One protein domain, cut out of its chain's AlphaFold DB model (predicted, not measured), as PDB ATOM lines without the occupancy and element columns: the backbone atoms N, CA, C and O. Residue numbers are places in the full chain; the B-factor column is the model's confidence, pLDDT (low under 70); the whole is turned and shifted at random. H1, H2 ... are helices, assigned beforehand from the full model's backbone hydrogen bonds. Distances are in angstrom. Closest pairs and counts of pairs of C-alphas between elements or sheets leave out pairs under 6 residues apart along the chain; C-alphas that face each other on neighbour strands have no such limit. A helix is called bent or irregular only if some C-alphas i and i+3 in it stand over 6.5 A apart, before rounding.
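What this domain is: This is residues 15 to 125 of the 225 residues of the protein "Arc family DNA-binding protein" of Pseudomonas aeruginosa (UniProt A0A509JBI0). A small bundle of three helices, H3, H4 and H5, sits at one end of the long helix H2, and the short helix H1 makes a corner with H2 at its other end. The bundle is up and down, each helix running against the one before it, and H3 and H5 meet in it by few contacts; residues 119 to 125 of H5 stick out beyond it, and residues 39 to 48 of H2 stand free between the two ends. The printed part has 111 residues, with five named helices in the order H1 to H5 and no named strand, and its class is all helix. It is extended and flat, with a radius of gyration of the C-alphas of 20.3 A and spans of 52 by 42 by 20 A.

Where its parts are: Find C-alpha 15 at (234.590, 285.369, 171.828), where H1 begins; it runs through residues 15 to 26. Next comes H2, residues 31 to 54, which covers 34.0 A from C-alpha 31 at (240.155, 284.452, 158.482). It is neither bent nor irregular, but only just: C-alphas 42 and 45 are 6.1 A apart. H3 holds residues 57 to 71 and measures 21.0 A, and H4 holds residues 79 to 91 and measures 18.5 A. H5, residues 98 to 125, is the longest at 40.6 A and ends at C-alpha 125, (266.815, 257.978, 194.503).

How they stand to each other: Begin at H1, whose residues 20 to 24 alone touch residues 31 to 35 of H2; the closest C-alphas, of Ala 24 and Glu 34, are 5.4 A apart, and the lines are about perpendicular at 88 degrees. At the far end of H2, look at Val 52 and Ala 60: H2 and H3 touch only at the corner, with these closest C-alphas 4.9 A apart. H3 and H4 form a helical hairpin, with the closest C-alphas, of Leu 65 and Ala 83, 6.6 A apart and a shallow tilt of 19 degrees, opposite ways. H4 and H5 form another, at 23 degrees, with the closest C-alphas, of Leu 84 and Arg 108, 6.6 A apart. H3 and H5 only just touch, with 3 pairs of C-alphas within 8 A, and run the same way. H1 is apart from H3, H4 and H5. Every O i to N i+4 pair is within hydrogen-bond range in H1, H3, H4 and H5; in H2, 18 of 20 are.

The domain as a whole: The C-alphas farthest apart are those of Asn 32 and Ala 124, at 55.9 A. The printed part has no cut, and no link is long. The mean pLDDT of the printed part is 70.8; look for values under 70 in 55 residues, among them 45 to 83 and 114 to 125.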
ATOM      1  N   ALA A  15     233.306 285.705 171.215       91.75
ATOM      2  CA  ALA A  15     234.590 285.369 171.828       91.75
ATOM      3  C   ALA A  15     235.409 284.388 170.970       91.75
ATOM      4  O   ALA A  15     236.624 284.535 170.839       91.75
ATOM      5  N   LEU A  16     234.748 283.407 170.343       91.56
ATOM      6  CA  LEU A  16     235.412 282.463 169.446       91.56
ATOM      7  C   LEU A  16     235.895 283.172 168.178       91.56
ATOM      8  O   LEU A  16     237.019 282.942 167.743       91.56
ATOM      9  N   ARG A  17     235.087 284.084 167.624       93.25
ATOM     10  CA  ARG A  17     235.470 284.870 166.445       93.25
ATOM     11  C   ARG A  17     236.731 285.685 166.683       93.25
ATOM     12  O   ARG A  17     237.658 285.599 165.884       93.25
ATOM     13  N   ALA A  18     236.782 286.410 167.799       94.56
ATOM     14  CA  ALA A  18     237.930 287.235 168.159       94.56
ATOM     15  C   ALA A  18     239.226 286.408 168.259       94.56
ATOM     16  O   ALA A  18     240.265 286.820 167.748       94.56
ATOM     17  N   ARG A  19     239.155 285.205 168.849       93.75
ATOM     18  CA  ARG A  19     240.303 284.289 168.948       93.75
ATOM     19  C   ARG A  19     240.807 283.834 167.578       93.75
ATOM     20  O   ARG A  19     242.015 283.820 167.355       93.75
ATOM     21  N   VAL A  20     239.905 283.477 166.665       92.56
ATOM     22  CA  VAL A  20     240.293 283.046 165.311       92.56
ATOM     23  C   VAL A  20     240.839 284.225 164.500       92.56
ATOM     24  O   VAL A  20     241.824 284.064 163.792       92.56
ATOM     25  N   GLU A  21     240.275 285.427 164.642       95.06
ATOM     26  CA  GLU A  21     240.805 286.640 163.999       95.06
ATOM     27  C   GLU A  21     242.217 286.984 164.490       95.06
ATOM     28  O   GLU A  21     243.084 287.326 163.684       95.06
ATOM     29  N   GLN A  22     242.478 286.853 165.794       94.50
ATOM     30  CA  GLN A  22     243.816 287.029 166.355       94.50
ATOM     31  C   GLN A  22     244.798 285.979 165.813       94.50
ATOM     32  O   GLN A  22     245.899 286.339 165.400       94.50
ATOM     33  N   ALA A  23     244.396 284.705 165.773       92.62
ATOM     34  CA  ALA A  23     245.219 283.630 165.223       92.62
ATOM     35  C   ALA A  23     245.528 283.846 163.733       92.62
ATOM     36  O   ALA A  23     246.681 283.761 163.327       92.62
ATOM     37  N   ALA A  24     244.525 284.228 162.939       94.94
ATOM     38  CA  ALA A  24     244.687 284.519 161.519       94.94
ATOM     39  C   ALA A  24     245.698 285.653 161.281       94.94
ATOM     40  O   ALA A  24     246.564 285.536 160.415       94.94
ATOM     41  N   ARG A  25     245.647 286.721 162.095       94.25
ATOM     42  CA  ARG A  25     246.636 287.811 162.051       94.25
ATOM     43  C   ARG A  25     248.039 287.326 162.404       94.25
ATOM     44  O   ARG A  25     248.975 287.647 161.681       94.25
ATOM     45  N   ALA A  26     248.176 286.549 163.479       93.00
ATOM     46  CA  ALA A  26     249.464 286.006 163.910       93.00
ATOM     47  C   ALA A  26     250.087 285.078 162.853       93.00
ATOM     48  O   ALA A  26     251.296 285.101 162.648       93.00
ATOM     49  N   SER A  27     249.263 284.304 162.145       90.62
ATOM     50  CA  SER A  27     249.692 283.391 161.082       90.62
ATOM     51  C   SER A  27     249.755 284.033 159.690       90.62
ATOM     52  O   SER A  27     250.039 283.333 158.722       90.62
ATOM     53  N   MET A  28     249.484 285.339 159.563       92.75
ATOM     54  CA  MET A  28     249.395 286.065 158.284       92.75
ATOM     55  C   MET A  28     248.443 285.415 157.260       92.75
ATOM     56  O   MET A  28     248.672 285.458 156.051       92.75
ATOM     57  N   ARG A  29     247.345 284.816 157.734       89.88
ATOM     58  CA  ARG A  29     246.305 284.196 156.903       89.88
ATOM     59  C   ARG A  29     245.035 285.040 156.910       89.88
ATOM     60  O   ARG A  29     244.736 285.758 157.861       89.88
ATOM     61  N   SER A  30     244.236 284.926 155.849       93.19
ATOM     62  CA  SER A  30     242.850 285.407 155.911       93.19
ATOM     63  C   SER A  30     242.060 284.587 156.936       93.19
ATOM     64  O   SER A  30     242.365 283.415 157.153       93.19
ATOM     65  N   LEU A  31     241.007 285.164 157.522       90.25
ATOM     66  CA  LEU A  31     240.155 284.452 158.482       90.25
ATOM     67  C   LEU A  31     239.632 283.118 157.917       90.25
ATOM     68  O   LEU A  31     239.621 282.111 158.616       90.25
ATOM     69  N   ASN A  32     239.240 283.110 156.638       91.38
ATOM     70  CA  ASN A  32     238.762 281.902 155.968       91.38
ATOM     71  C   ASN A  32     239.880 280.865 155.788       91.38
ATOM     72  O   ASN A  32     239.643 279.685 155.993       91.38
ATOM     73  N   ALA A  33     241.096 281.300 155.440       90.75
ATOM     74  CA  ALA A  33     242.239 280.399 155.289       90.75
ATOM     75  C   ALA A  33     242.671 279.784 156.629       90.75
ATOM     76  O   ALA A  33     243.001 278.609 156.676       90.75
ATOM     77  N   GLU A  34     242.622 280.547 157.721       93.75
ATOM     78  CA  GLU A  34     242.922 280.033 159.062       93.75
ATOM     79  C   GLU A  34     241.863 279.033 159.552       93.75
ATOM     80  O   GLU A  34     242.198 278.033 160.182       93.75
ATOM     81  N   LEU A  35     240.582 279.283 159.253       93.12
ATOM     82  CA  LEU A  35     239.502 278.344 159.563       93.12
ATOM     83  C   LEU A  35     239.650 277.040 158.781       93.12
ATOM     84  O   LEU A  35     239.588 275.978 159.388       93.12
ATOM     85  N   VAL A  36     239.866 277.127 157.465       90.94
ATOM     86  CA  VAL A  36     240.086 275.952 156.610       90.94
ATOM     87  C   VAL A  36     241.288 275.157 157.112       90.94
ATOM     88  O   VAL A  36     241.133 273.980 157.398       90.94
ATOM     89  N   PHE A  37     242.419 275.820 157.370       90.69
ATOM     90  CA  PHE A  37     243.627 275.180 157.894       90.69
ATOM     91  C   PHE A  37     243.377 274.416 159.203       90.69
ATOM     92  O   PHE A  37     243.774 273.267 159.341       90.69
ATOM     93  N   ARG A  38     242.683 275.021 160.175       90.62
ATOM     94  CA  ARG A  38     242.379 274.352 161.455       90.62
ATOM     95  C   ARG A  38     241.431 273.170 161.295       90.62
ATOM     96  O   ARG A  38     241.528 272.210 162.053       90.62
ATOM     97  N   VAL A  39     240.494 273.266 160.357       89.75
ATOM     98  CA  VAL A  39     239.566 272.180 160.042       89.75
ATOM     99  C   VAL A  39     240.321 271.039 159.360       89.75
ATOM    100  O   VAL A  39     240.191 269.905 159.802       89.75
ATOM    101  N   GLU A  40     241.172 271.327 158.378       87.31
ATOM    102  CA  GLU A  40     242.058 270.341 157.740       87.31
ATOM    103  C   GLU A  40     242.937 269.637 158.782       87.31
ATOM    104  O   GLU A  40     242.900 268.414 158.882       87.31
ATOM    105  N   GLN A  41     243.597 270.389 159.670       86.12
ATOM    106  CA  GLN A  41     244.382 269.820 160.774       86.12
ATOM    107  C   GLN A  41     243.556 268.951 161.733       86.12
ATOM    108  O   GLN A  41     244.071 267.988 162.297       86.12
ATOM    109  N   SER A  42     242.274 269.272 161.941       83.06
ATOM    110  CA  SER A  42     241.395 268.446 162.780       83.06
ATOM    111  C   SER A  42     241.077 267.088 162.149       83.06
ATOM    112  O   SER A  42     240.773 266.143 162.875       83.06
ATOM    113  N   PHE A  43     241.182 266.985 160.820       76.62
ATOM    114  CA  PHE A  43     241.012 265.740 160.078       76.62
ATOM    115  C   PHE A  43     242.330 264.994 159.851       76.62
ATOM    116  O   PHE A  43     242.302 263.772 159.810       76.62
ATOM    117  N   GLU A  44     243.483 265.668 159.804       72.06
ATOM    118  CA  GLU A  44     244.793 265.004 159.669       72.06
ATOM    119  C   GLU A  44     245.083 264.035 160.827       72.06
ATOM    120  O   GLU A  44     245.513 262.911 160.586       72.06
ATOM    121  N   GLY A  45     244.741 264.392 162.071       53.19
ATOM    122  CA  GLY A  45     244.856 263.470 163.211       53.19
ATOM    123  C   GLY A  45     243.855 262.304 163.178       53.19
ATOM    124  O   GLY A  45     244.121 261.248 163.745       53.19
ATOM    125  N   ALA A  46     242.717 262.462 162.494       51.88
ATOM    126  CA  ALA A  46     241.728 261.400 162.314       51.88
ATOM    127  C   ALA A  46     242.089 260.469 161.145       51.88
ATOM    128  O   ALA A  46     241.848 259.272 161.247       51.88
ATOM    129  N   ASP A  47     242.705 260.994 160.083       51.47
ATOM    130  CA  ASP A  47     243.230 260.231 158.947       51.47
ATOM    131  C   ASP A  47     244.546 259.530 159.277       51.47
ATOM    132  O   ASP A  47     244.812 258.466 158.730       51.47
ATOM    133  N   GLU A  48     245.359 260.066 160.185       47.00
ATOM    134  CA  GLU A  48     246.522 259.365 160.726       47.00
ATOM    135  C   GLU A  48     246.071 258.204 161.612       47.00
ATOM    136  O   GLU A  48     246.485 257.077 161.371       47.00
ATOM    137  N   VAL A  49     245.108 258.420 162.517       43.78
ATOM    138  CA  VAL A  49     244.475 257.341 163.295       43.78
ATOM    139  C   VAL A  49     243.743 256.347 162.385       43.78
ATOM    140  O   VAL A  49     243.866 255.147 162.591       43.78
ATOM    141  N   ALA A  50     243.043 256.785 161.337       44.72
ATOM    142  CA  ALA A  50     242.372 255.894 160.392       44.72
ATOM    143  C   ALA A  50     243.352 255.156 159.462       44.72
ATOM    144  O   ALA A  50     243.116 253.991 159.159       44.72
ATOM    145  N   ARG A  51     244.472 255.765 159.048       45.72
ATOM    146  CA  ARG A  51     245.543 255.101 158.277       45.72
ATOM    147  C   ARG A  51     246.288 254.072 159.113       45.72
ATOM    148  O   ARG A  51     246.527 252.970 158.617       45.72
ATOM    149  N   VAL A  52     246.579 254.420 160.365       43.09
ATOM    150  CA  VAL A  52     247.110 253.546 161.419       43.09
ATOM    151  C   VAL A  52     246.143 252.368 161.602       43.09
ATOM    152  O   VAL A  52     246.514 251.227 161.356       43.09
ATOM    153  N   LEU A  53     244.854 252.614 161.838       42.12
ATOM    154  CA  LEU A  53     243.852 251.549 161.978       42.12
ATOM    155  C   LEU A  53     243.592 250.742 160.686       42.12
ATOM    156  O   LEU A  53     243.207 249.578 160.773       42.12
ATOM    157  N   SER A  54     243.809 251.315 159.494       45.41
ATOM    158  CA  SER A  54     243.616 250.627 158.201       45.41
ATOM    159  C   SER A  54     244.798 249.749 157.769       45.41
ATOM    160  O   SER A  54     244.633 248.884 156.910       45.41
ATOM    161  N   SER A  55     245.980 249.934 158.368       45.59
ATOM    162  CA  SER A  55     247.209 249.209 158.020       45.59
ATOM    163  C   SER A  55     247.514 248.154 159.079       45.59
ATOM    164  O   SER A  55     248.461 248.309 159.833       45.59
ATOM    165  N   ASN A  56     246.697 247.098 159.145       57.25
ATOM    166  CA  ASN A  56     246.698 246.090 160.214       57.25
ATOM    167  C   ASN A  56     246.663 246.748 161.618       57.25
ATOM    168  O   ASN A  56     247.706 247.154 162.132       57.25
ATOM    169  N   PRO A  57     245.488 246.850 162.267       52.66
ATOM    170  CA  PRO A  57     245.322 247.586 163.526       52.66
ATOM    171  C   PRO A  57     246.300 247.149 164.629       52.66
ATOM    172  O   PRO A  57     246.593 247.936 165.523       52.66
ATOM    173  N   ILE A  58     246.852 245.937 164.528       53.38
ATOM    174  CA  ILE A  58     247.913 245.418 165.390       53.38
ATOM    175  C   ILE A  58     249.239 246.151 165.135       53.38
ATOM    176  O   ILE A  58     249.770 246.749 166.061       53.38
ATOM    177  N   ASN A  59     249.739 246.231 163.899       54.12
ATOM    178  CA  ASN A  59     251.004 246.916 163.562       54.12
ATOM    179  C   ASN A  59     251.005 248.405 163.920       54.12
ATOM    180  O   ASN A  59     252.017 248.974 164.321       54.12
ATOM    181  N   ALA A  60     249.847 249.033 163.790       50.75
ATOM    182  CA  ALA A  60     249.624 250.413 164.169       50.75
ATOM    183  C   ALA A  60     249.717 250.642 165.683       50.75
ATOM    184  O   ALA A  60     250.304 251.621 166.145       50.75
ATOM    185  N   LEU A  61     249.156 249.710 166.454       56.44
ATOM    186  CA  LEU A  61     249.225 249.717 167.908       56.44
ATOM    187  C   LEU A  61     250.636 249.355 168.395       56.44
ATOM    188  O   LEU A  61     251.110 249.956 169.353       56.44
ATOM    189  N   LEU A  62     251.334 248.456 167.695       60.09
ATOM    190  CA  LEU A  62     252.739 248.120 167.941       60.09
ATOM    191  C   LEU A  62     253.661 249.320 167.703       60.09
ATOM    192  O   LEU A  62     254.456 249.641 168.578       60.09
ATOM    193  N   GLY A  63     253.501 250.045 166.591       62.75
ATOM    194  CA  GLY A  63     254.272 251.263 166.319       62.75
ATOM    195  C   GLY A  63     253.971 252.398 167.306       62.75
ATOM    196  O   GLY A  63     254.879 253.118 167.722       62.75
ATOM    197  N   PHE A  64     252.711 252.533 167.742       64.75
ATOM    198  CA  PHE A  64     252.349 253.453 168.823       64.75
ATOM    199  C   PHE A  64     253.021 253.058 170.140       64.75
ATOM    200  O   PHE A  64     253.619 253.915 170.781       64.75
ATOM    201  N   LEU A  65     252.959 251.784 170.536       61.03
ATOM    202  CA  LEU A  65     253.589 251.289 171.761       61.03
ATOM    203  C   LEU A  65     255.110 251.449 171.717       61.03
ATOM    204  O   LEU A  65     255.678 251.922 172.693       61.03
ATOM    205  N   GLU A  66     255.757 251.137 170.597       66.31
ATOM    206  CA  GLU A  66     257.200 251.300 170.396       66.31
ATOM    207  C   GLU A  66     257.620 252.777 170.497       66.31
ATOM    208  O   GLU A  66     258.508 253.126 171.277       66.31
ATOM    209  N   GLY A  67     256.924 253.682 169.799       65.69
ATOM    210  CA  GLY A  67     257.176 255.123 169.884       65.69
ATOM    211  C   GLY A  67     256.895 255.705 171.275       65.69
ATOM    212  O   GLY A  67     257.647 256.550 171.766       65.69
ATOM    213  N   TYR A  68     255.841 255.221 171.933       62.38
ATOM    214  CA  TYR A  68     255.450 255.619 173.282       62.38
ATOM    215  C   TYR A  68     256.467 255.160 174.328       62.38
ATOM    216  O   TYR A  68     256.846 255.941 175.194       62.38
ATOM    217  N   LEU A  69     256.971 253.931 174.208       61.78
ATOM    218  CA  LEU A  69     258.035 253.362 175.031       61.78
ATOM    219  C   LEU A  69     259.367 254.113 174.848       61.78
ATOM    220  O   LEU A  69     260.046 254.394 175.835       61.78
ATOM    221  N   LEU A  70     259.699 254.525 173.620       64.44
ATOM    222  CA  LEU A  70     260.882 255.346 173.332       64.44
ATOM    223  C   LEU A  70     260.778 256.773 173.908       64.44
ATOM    224  O   LEU A  70     261.757 257.276 174.455       64.44
ATOM    225  N   HIS A  71     259.609 257.422 173.832       55.88
ATOM    226  CA  HIS A  71     259.384 258.768 174.395       55.88
ATOM    227  C   HIS A  71     259.182 258.773 175.920       55.88
ATOM    228  O   HIS A  71     259.530 259.740 176.599       55.88
ATOM    229  N   ALA A  72     258.653 257.690 176.493       52.25
ATOM    230  CA  ALA A  72     258.452 257.537 177.935       52.25
ATOM    231  C   ALA A  72     259.764 257.518 178.742       52.25
ATOM    232  O   ALA A  72     259.735 257.703 179.960       52.25
ATOM    233  N   ALA A  73     260.914 257.358 178.076       52.34
ATOM    234  CA  ALA A  73     262.232 257.552 178.675       52.34
ATOM    235  C   ALA A  73     262.426 258.970 179.264       52.34
ATOM    236  O   ALA A  73     263.243 259.140 180.172       52.34
ATOM    237  N   GLU A  74     261.662 259.969 178.800       53.12
ATOM    238  CA  GLU A  74     261.770 261.368 179.238       53.12
ATOM    239  C   GLU A  74     260.730 261.781 180.309       53.12
ATOM    240  O   GLU A  74     261.018 262.668 181.116       53.12
ATOM    241  N   HIS A  75     259.559 261.125 180.403       51.28
ATOM    242  CA  HIS A  75     258.472 261.498 181.335       51.28
ATOM    243  C   HIS A  75     257.746 260.275 181.957       51.28
ATOM    244  O   HIS A  75     256.986 259.607 181.259       51.28
ATOM    245  N   PRO A  76     257.918 259.965 183.264       54.22
ATOM    246  CA  PRO A  76     257.850 258.566 183.704       54.22
ATOM    247  C   PRO A  76     256.652 258.110 184.575       54.22
ATOM    248  O   PRO A  76     256.659 256.964 185.019       54.22
ATOM    249  N   SER A  77     255.631 258.922 184.871       53.25
ATOM    250  CA  SER A  77     254.640 258.548 185.909       53.25
ATOM    251  C   SER A  77     253.437 257.708 185.452       53.25
ATOM    252  O   SER A  77     252.917 256.952 186.258       53.25
ATOM    253  N   GLU A  78     252.993 257.811 184.199       56.03
ATOM    254  CA  GLU A  78     251.807 257.092 183.681       56.03
ATOM    255  C   GLU A  78     252.003 256.182 182.441       56.03
ATOM    256  O   GLU A  78     251.091 255.400 182.155       56.03
ATOM    257  N   PRO A  79     253.117 256.213 181.672       59.72
ATOM    258  CA  PRO A  79     253.124 255.545 180.373       59.72
ATOM    259  C   PRO A  79     253.239 254.014 180.445       59.72
ATOM    260  O   PRO A  79     252.608 253.309 179.659       59.72
ATOM    261  N   PHE A  80     253.988 253.459 181.398       65.81
ATOM    262  CA  PHE A  80     254.286 252.021 181.397       65.81
ATOM    263  C   PHE A  80     253.102 251.152 181.833       65.81
ATOM    264  O   PHE A  80     252.809 250.154 181.177       65.81
ATOM    265  N   ASP A  81     252.363 251.563 182.867       67.44
ATOM    266  CA  ASP A  81     251.170 250.836 183.322       67.44
ATOM    267  C   ASP A  81     250.070 250.850 182.254       67.44
ATOM    268  O   ASP A  81     249.401 249.844 182.009       67.44
ATOM    269  N   ARG A  82     249.924 251.977 181.547       67.81
ATOM    270  CA  ARG A  82     248.977 252.108 180.437       67.81
ATOM    271  C   ARG A  82     249.380 251.262 179.231       67.81
ATOM    272  O   ARG A  82     248.505 250.674 178.600       67.81
ATOM    273  N   ALA A  83     250.674 251.179 178.920       68.69
ATOM    274  CA  ALA A  83     251.190 250.320 177.857       68.69
ATOM    275  C   ALA A  83     250.953 248.834 178.168       68.69
ATOM    276  O   ALA A  83     250.440 248.114 177.315       68.69
ATOM    277  N   LEU A  84     251.229 248.392 179.401       73.75
ATOM    278  CA  LEU A  84     250.952 247.021 179.844       73.75
ATOM    279  C   LEU A  84     249.458 246.686 179.779       73.75
ATOM    280  O   LEU A  84     249.096 245.643 179.245       73.75
ATOM    281  N   MET A  85     248.586 247.594 180.234       74.12
ATOM    282  CA  MET A  85     247.130 247.425 180.154       74.12
ATOM    283  C   MET A  85     246.638 247.257 178.706       74.12
ATOM    284  O   MET A  85     245.738 246.461 178.446       74.12
ATOM    285  N   LEU A  86     247.216 248.002 177.759       72.94
ATOM    286  CA  LEU A  86     246.872 247.899 176.338       72.94
ATOM    287  C   LEU A  86     247.387 246.600 175.713       72.94
ATOM    288  O   LEU A  86     246.660 245.984 174.938       72.94
ATOM    289  N   ILE A  87     248.607 246.178 176.057       72.25
ATOM    290  CA  ILE A  87     249.189 244.913 175.590       72.25
ATOM    291  C   ILE A  87     248.356 243.727 176.089       72.25
ATOM    292  O   ILE A  87     247.956 242.890 175.282       72.25
ATOM    293  N   ASP A  88     248.038 243.687 177.386       78.81
ATOM    294  CA  ASP A  88     247.228 242.622 177.987       78.81
ATOM    295  C   ASP A  88     245.827 242.571 177.354       78.81
ATOM    296  O   ASP A  88     245.382 241.511 176.919       78.81
ATOM    297  N   GLY A  89     245.177 243.726 177.168       76.00
ATOM    298  CA  GLY A  89     243.878 243.797 176.494       76.00
ATOM    299  C   GLY A  89     243.905 243.333 175.032       76.00
ATOM    300  O   GLY A  89     242.906 242.803 174.543       76.00
ATOM    301  N   LEU A  90     245.028 243.503 174.327       69.81
ATOM    302  CA  LEU A  90     245.177 243.027 172.951       69.81
ATOM    303  C   LEU A  90     245.408 241.512 172.901       69.81
ATOM    304  O   LEU A  90     244.802 240.840 172.067       69.81
ATOM    305  N   MET A  91     246.234 240.977 173.804       73.44
ATOM    306  CA  MET A  91     246.454 239.533 173.937       73.44
ATOM    307  C   MET A  91     245.159 238.793 174.294       73.44
ATOM    308  O   MET A  91     244.855 237.764 173.697       73.44
ATOM    309  N   ASP A  92     244.339 239.363 175.179       77.56
ATOM    310  CA  ASP A  92     243.060 238.772 175.596       77.56
ATOM    311  C   ASP A  92     241.966 238.847 174.513       77.56
ATOM    312  O   ASP A  92     240.927 238.190 174.615       77.56
ATOM    313  N   SER A  93     242.176 239.641 173.458       73.31
ATOM    314  CA  SER A  93     241.168 239.884 172.420       73.31
ATOM    315  C   SER A  93     240.962 238.703 171.461       73.31
ATOM    316  O   SER A  93     239.923 238.620 170.808       73.31
ATOM    317  N   GLY A  94     241.934 237.787 171.365       70.81
ATOM    318  CA  GLY A  94     241.865 236.599 170.503       70.81
ATOM    319  C   GLY A  94     241.909 236.879 168.994       70.81
ATOM    320  O   GLY A  94     241.666 235.970 168.200       70.81
ATOM    321  N   TYR A  95     242.203 238.116 168.581       70.31
ATOM    322  CA  TYR A  95     242.305 238.517 167.169       70.31
ATOM    323  C   TYR A  95     243.726 238.426 166.595       70.31
ATOM    324  O   TYR A  95     243.938 238.775 165.434       70.31
ATOM    325  N   LEU A  96     244.695 237.990 167.399       66.50
ATOM    326  CA  LEU A  96     246.107 237.985 167.041       66.50
ATOM    327  C   LEU A  96     246.497 236.705 166.301       66.50
ATOM    328  O   LEU A  96     246.050 235.604 166.623       66.50
ATOM    329  N   SER A  97     247.376 236.843 165.315       73.31
ATOM    330  CA  SER A  97     248.084 235.702 164.745       73.31
ATOM    331  C   SER A  97     249.260 235.287 165.642       73.31
ATOM    332  O   SER A  97     249.807 236.099 166.386       73.31
ATOM    333  N   GLN A  98     249.713 234.032 165.540       74.38
ATOM    334  CA  GLN A  98     250.870 233.530 166.305       74.38
ATOM    335  C   GLN A  98     252.126 234.433 166.282       74.38
ATOM    336  O   GLN A  98     252.743 234.595 167.335       74.38
ATOM    337  N   PRO A  99     252.550 235.030 165.146       70.88
ATOM    338  CA  PRO A  99     253.702 235.933 165.159       70.88
ATOM    339  C   PRO A  99     253.435 237.246 165.914       70.88
ATOM    340  O   PRO A  99     254.353 237.788 166.521       70.88
ATOM    341  N   GLU A 100     252.196 237.741 165.918       65.69
ATOM    342  CA  GLU A 100     251.812 238.964 166.635       65.69
ATOM    343  C   GLU A 100     251.731 238.721 168.149       65.69
ATOM    344  O   GLU A 100     252.218 239.543 168.926       65.69
ATOM    345  N   GLU A 101     251.211 237.566 168.578       71.06
ATOM    346  CA  GLU A 101     251.246 237.137 169.986       71.06
ATOM    347  C   GLU A 101     252.683 237.000 170.504       71.06
ATOM    348  O   GLU A 101     252.996 237.466 171.602       71.06
ATOM    349  N   SER A 102     253.577 236.403 169.706       76.44
ATOM    350  CA  SER A 102     254.995 236.274 170.062       76.44
ATOM    351  C   SER A 102     255.646 237.645 170.242       76.44
ATOM    352  O   SER A 102     256.316 237.877 171.244       76.44
ATOM    353  N   TYR A 103     255.409 238.569 169.310       73.44
ATOM    354  CA  TYR A 103     255.984 239.911 169.369       73.44
ATOM    355  C   TYR A 103     255.470 240.717 170.572       73.44
ATOM    356  O   TYR A 103     256.252 241.356 171.277       73.44
ATOM    357  N   LEU A 104     254.167 240.655 170.866       71.06
ATOM    358  CA  LEU A 104     253.587 241.317 172.041       71.06
ATOM    359  C   LEU A 104     254.094 240.728 173.354       71.06
ATOM    360  O   LEU A 104     254.267 241.462 174.326       71.06
ATOM    361  N   THR A 105     254.363 239.423 173.379       78.75
ATOM    362  CA  THR A 105     254.962 238.765 174.541       78.75
ATOM    363  C   THR A 105     256.357 239.322 174.816       78.75
ATOM    364  O   THR A 105     256.648 239.684 175.958       78.75
ATOM    365  N   ASP A 106     257.191 239.468 173.785       77.19
ATOM    366  CA  ASP A 106     258.532 240.048 173.918       77.19
ATOM    367  C   ASP A 106     258.464 241.514 174.380       77.19
ATOM    368  O   ASP A 106     259.117 241.901 175.354       77.19
ATOM    369  N   LEU A 107     257.578 242.310 173.772       71.62
ATOM    370  CA  LEU A 107     257.372 243.714 174.131       71.62
ATOM    371  C   LEU A 107     256.885 243.879 175.583       71.62
ATOM    372  O   LEU A 107     257.315 244.782 176.305       71.62
ATOM    373  N   ARG A 108     256.016 242.976 176.052       79.44
ATOM    374  CA  ARG A 108     255.548 242.929 177.444       79.44
ATOM    375  C   ARG A 108     256.687 242.645 178.418       79.44
ATOM    376  O   ARG A 108     256.751 243.258 179.486       79.44
ATOM    377  N   VAL A 109     257.583 241.716 178.075       78.19
ATOM    378  CA  VAL A 109     258.755 241.375 178.895       78.19
ATOM    379  C   VAL A 109     259.685 242.578 179.031       78.19
ATOM    380  O   VAL A 109     260.130 242.876 180.144       78.19
ATOM    381  N   GLU A 110     259.934 243.297 177.938       73.31
ATOM    382  CA  GLU A 110     260.741 244.520 177.946       73.31
ATOM    383  C   GLU A 110     260.093 245.634 178.776       73.31
ATOM    384  O   GLU A 110     260.746 246.197 179.659       73.31
ATOM    385  N   ALA A 111     258.794 245.885 178.591       69.62
ATOM    386  CA  ALA A 111     258.052 246.876 179.368       69.62
ATOM    387  C   ALA A 111     258.092 246.576 180.881       69.62
ATOM    388  O   ALA A 111     258.338 247.471 181.694       69.62
ATOM    389  N   LEU A 112     257.939 245.305 181.277       74.62
ATOM    390  CA  LEU A 112     258.083 244.871 182.672       74.62
ATOM    391  C   LEU A 112     259.517 245.041 183.195       74.62
ATOM    392  O   LEU A 112     259.713 245.394 184.361       74.62
ATOM    393  N   ALA A 113     260.532 244.774 182.370       72.00
ATOM    394  CA  ALA A 113     261.930 244.962 182.748       72.00
ATOM    395  C   ALA A 113     262.260 246.443 182.984       72.00
ATOM    396  O   ALA A 113     262.947 246.766 183.955       72.00
ATOM    397  N   TRP A 114     261.729 247.341 182.156       66.88
ATOM    398  CA  TRP A 114     261.884 248.783 182.334       66.88
ATOM    399  C   TRP A 114     261.126 249.306 183.552       66.88
ATOM    400  O   TRP A 114     261.691 250.090 184.314       66.88
ATOM    401  N   GLY A 115     259.907 248.818 183.799       68.00
ATOM    402  CA  GLY A 115     259.164 249.110 185.028       68.00
ATOM    403  C   GLY A 115     259.959 248.732 186.283       68.00
ATOM    404  O   GLY A 115     260.106 249.549 187.193       68.00
ATOM    405  N   ARG A 116     260.582 247.543 186.297       67.94
ATOM    406  CA  ARG A 116     261.471 247.118 187.394       67.94
ATOM    407  C   ARG A 116     262.715 247.995 187.522       67.94
ATOM    408  O   ARG A 116     263.019 248.440 188.620       67.94
ATOM    409  N   ALA A 117     263.406 248.288 186.420       64.56
ATOM    410  CA  ALA A 117     264.588 249.154 186.434       64.56
ATOM    411  C   ALA A 117     264.265 250.585 186.915       64.56
ATOM    412  O   ALA A 117     265.084 251.225 187.576       64.56
ATOM    413  N   ARG A 118     263.060 251.085 186.617       66.00
ATOM    414  CA  ARG A 118     262.537 252.358 187.124       66.00
ATOM    415  C   ARG A 118     262.254 252.295 188.616       66.00
ATOM    416  O   ARG A 118     262.723 253.172 189.329       66.00
ATOM    417  N   GLN A 119     261.535 251.278 189.083       64.06
ATOM    418  CA  GLN A 119     261.264 251.092 190.508       64.06
ATOM    419  C   GLN A 119     262.573 250.969 191.301       64.06
ATOM    420  O   GLN A 119     262.737 251.607 192.335       64.06
ATOM    421  N   ASP A 120     263.552 250.254 190.746       63.59
ATOM    422  CA  ASP A 120     264.906 250.134 191.280       63.59
ATOM    423  C   ASP A 120     265.641 251.484 191.363       63.59
ATOM    424  O   ASP A 120     266.402 251.718 192.307       63.59
ATOM    425  N   LYS A 121     265.433 252.367 190.377       64.56
ATOM    426  CA  LYS A 121     265.995 253.724 190.337       64.56
ATOM    427  C   LYS A 121     265.281 254.666 191.305       64.56
ATOM    428  O   LYS A 121     265.955 255.398 192.014       64.56
ATOM    429  N   GLU A 122     263.953 254.631 191.375       64.69
ATOM    430  CA  GLU A 122     263.175 255.433 192.325       64.69
ATOM    431  C   GLU A 122     263.453 255.023 193.769       64.69
ATOM    432  O   GLU A 122     263.605 255.889 194.623       64.69
ATOM    433  N   GLU A 123     263.598 253.726 194.044       64.44
ATOM    434  CA  GLU A 123     264.018 253.229 195.355       64.44
ATOM    435  C   GLU A 123     265.438 253.710 195.691       64.44
ATOM    436  O   GLU A 123     265.689 254.173 196.804       64.44
ATOM    437  N   ALA A 124     266.364 253.683 194.725       62.31
ATOM    438  CA  ALA A 124     267.708 254.228 194.908       62.31
ATOM    439  C   ALA A 124     267.697 255.749 195.155       62.31
ATOM    440  O   ALA A 124     268.361 256.209 196.082       62.31
ATOM    441  N   ASP A 125     266.933 256.520 194.380       64.25
ATOM    442  CA  ASP A 125     266.815 257.978 194.503       64.25
ATOM    443  C   ASP A 125     266.094 258.386 195.801       64.25
ATOM    444  O   ASP A 125     266.462 259.378 196.438       64.25
TER     445      ASP A 125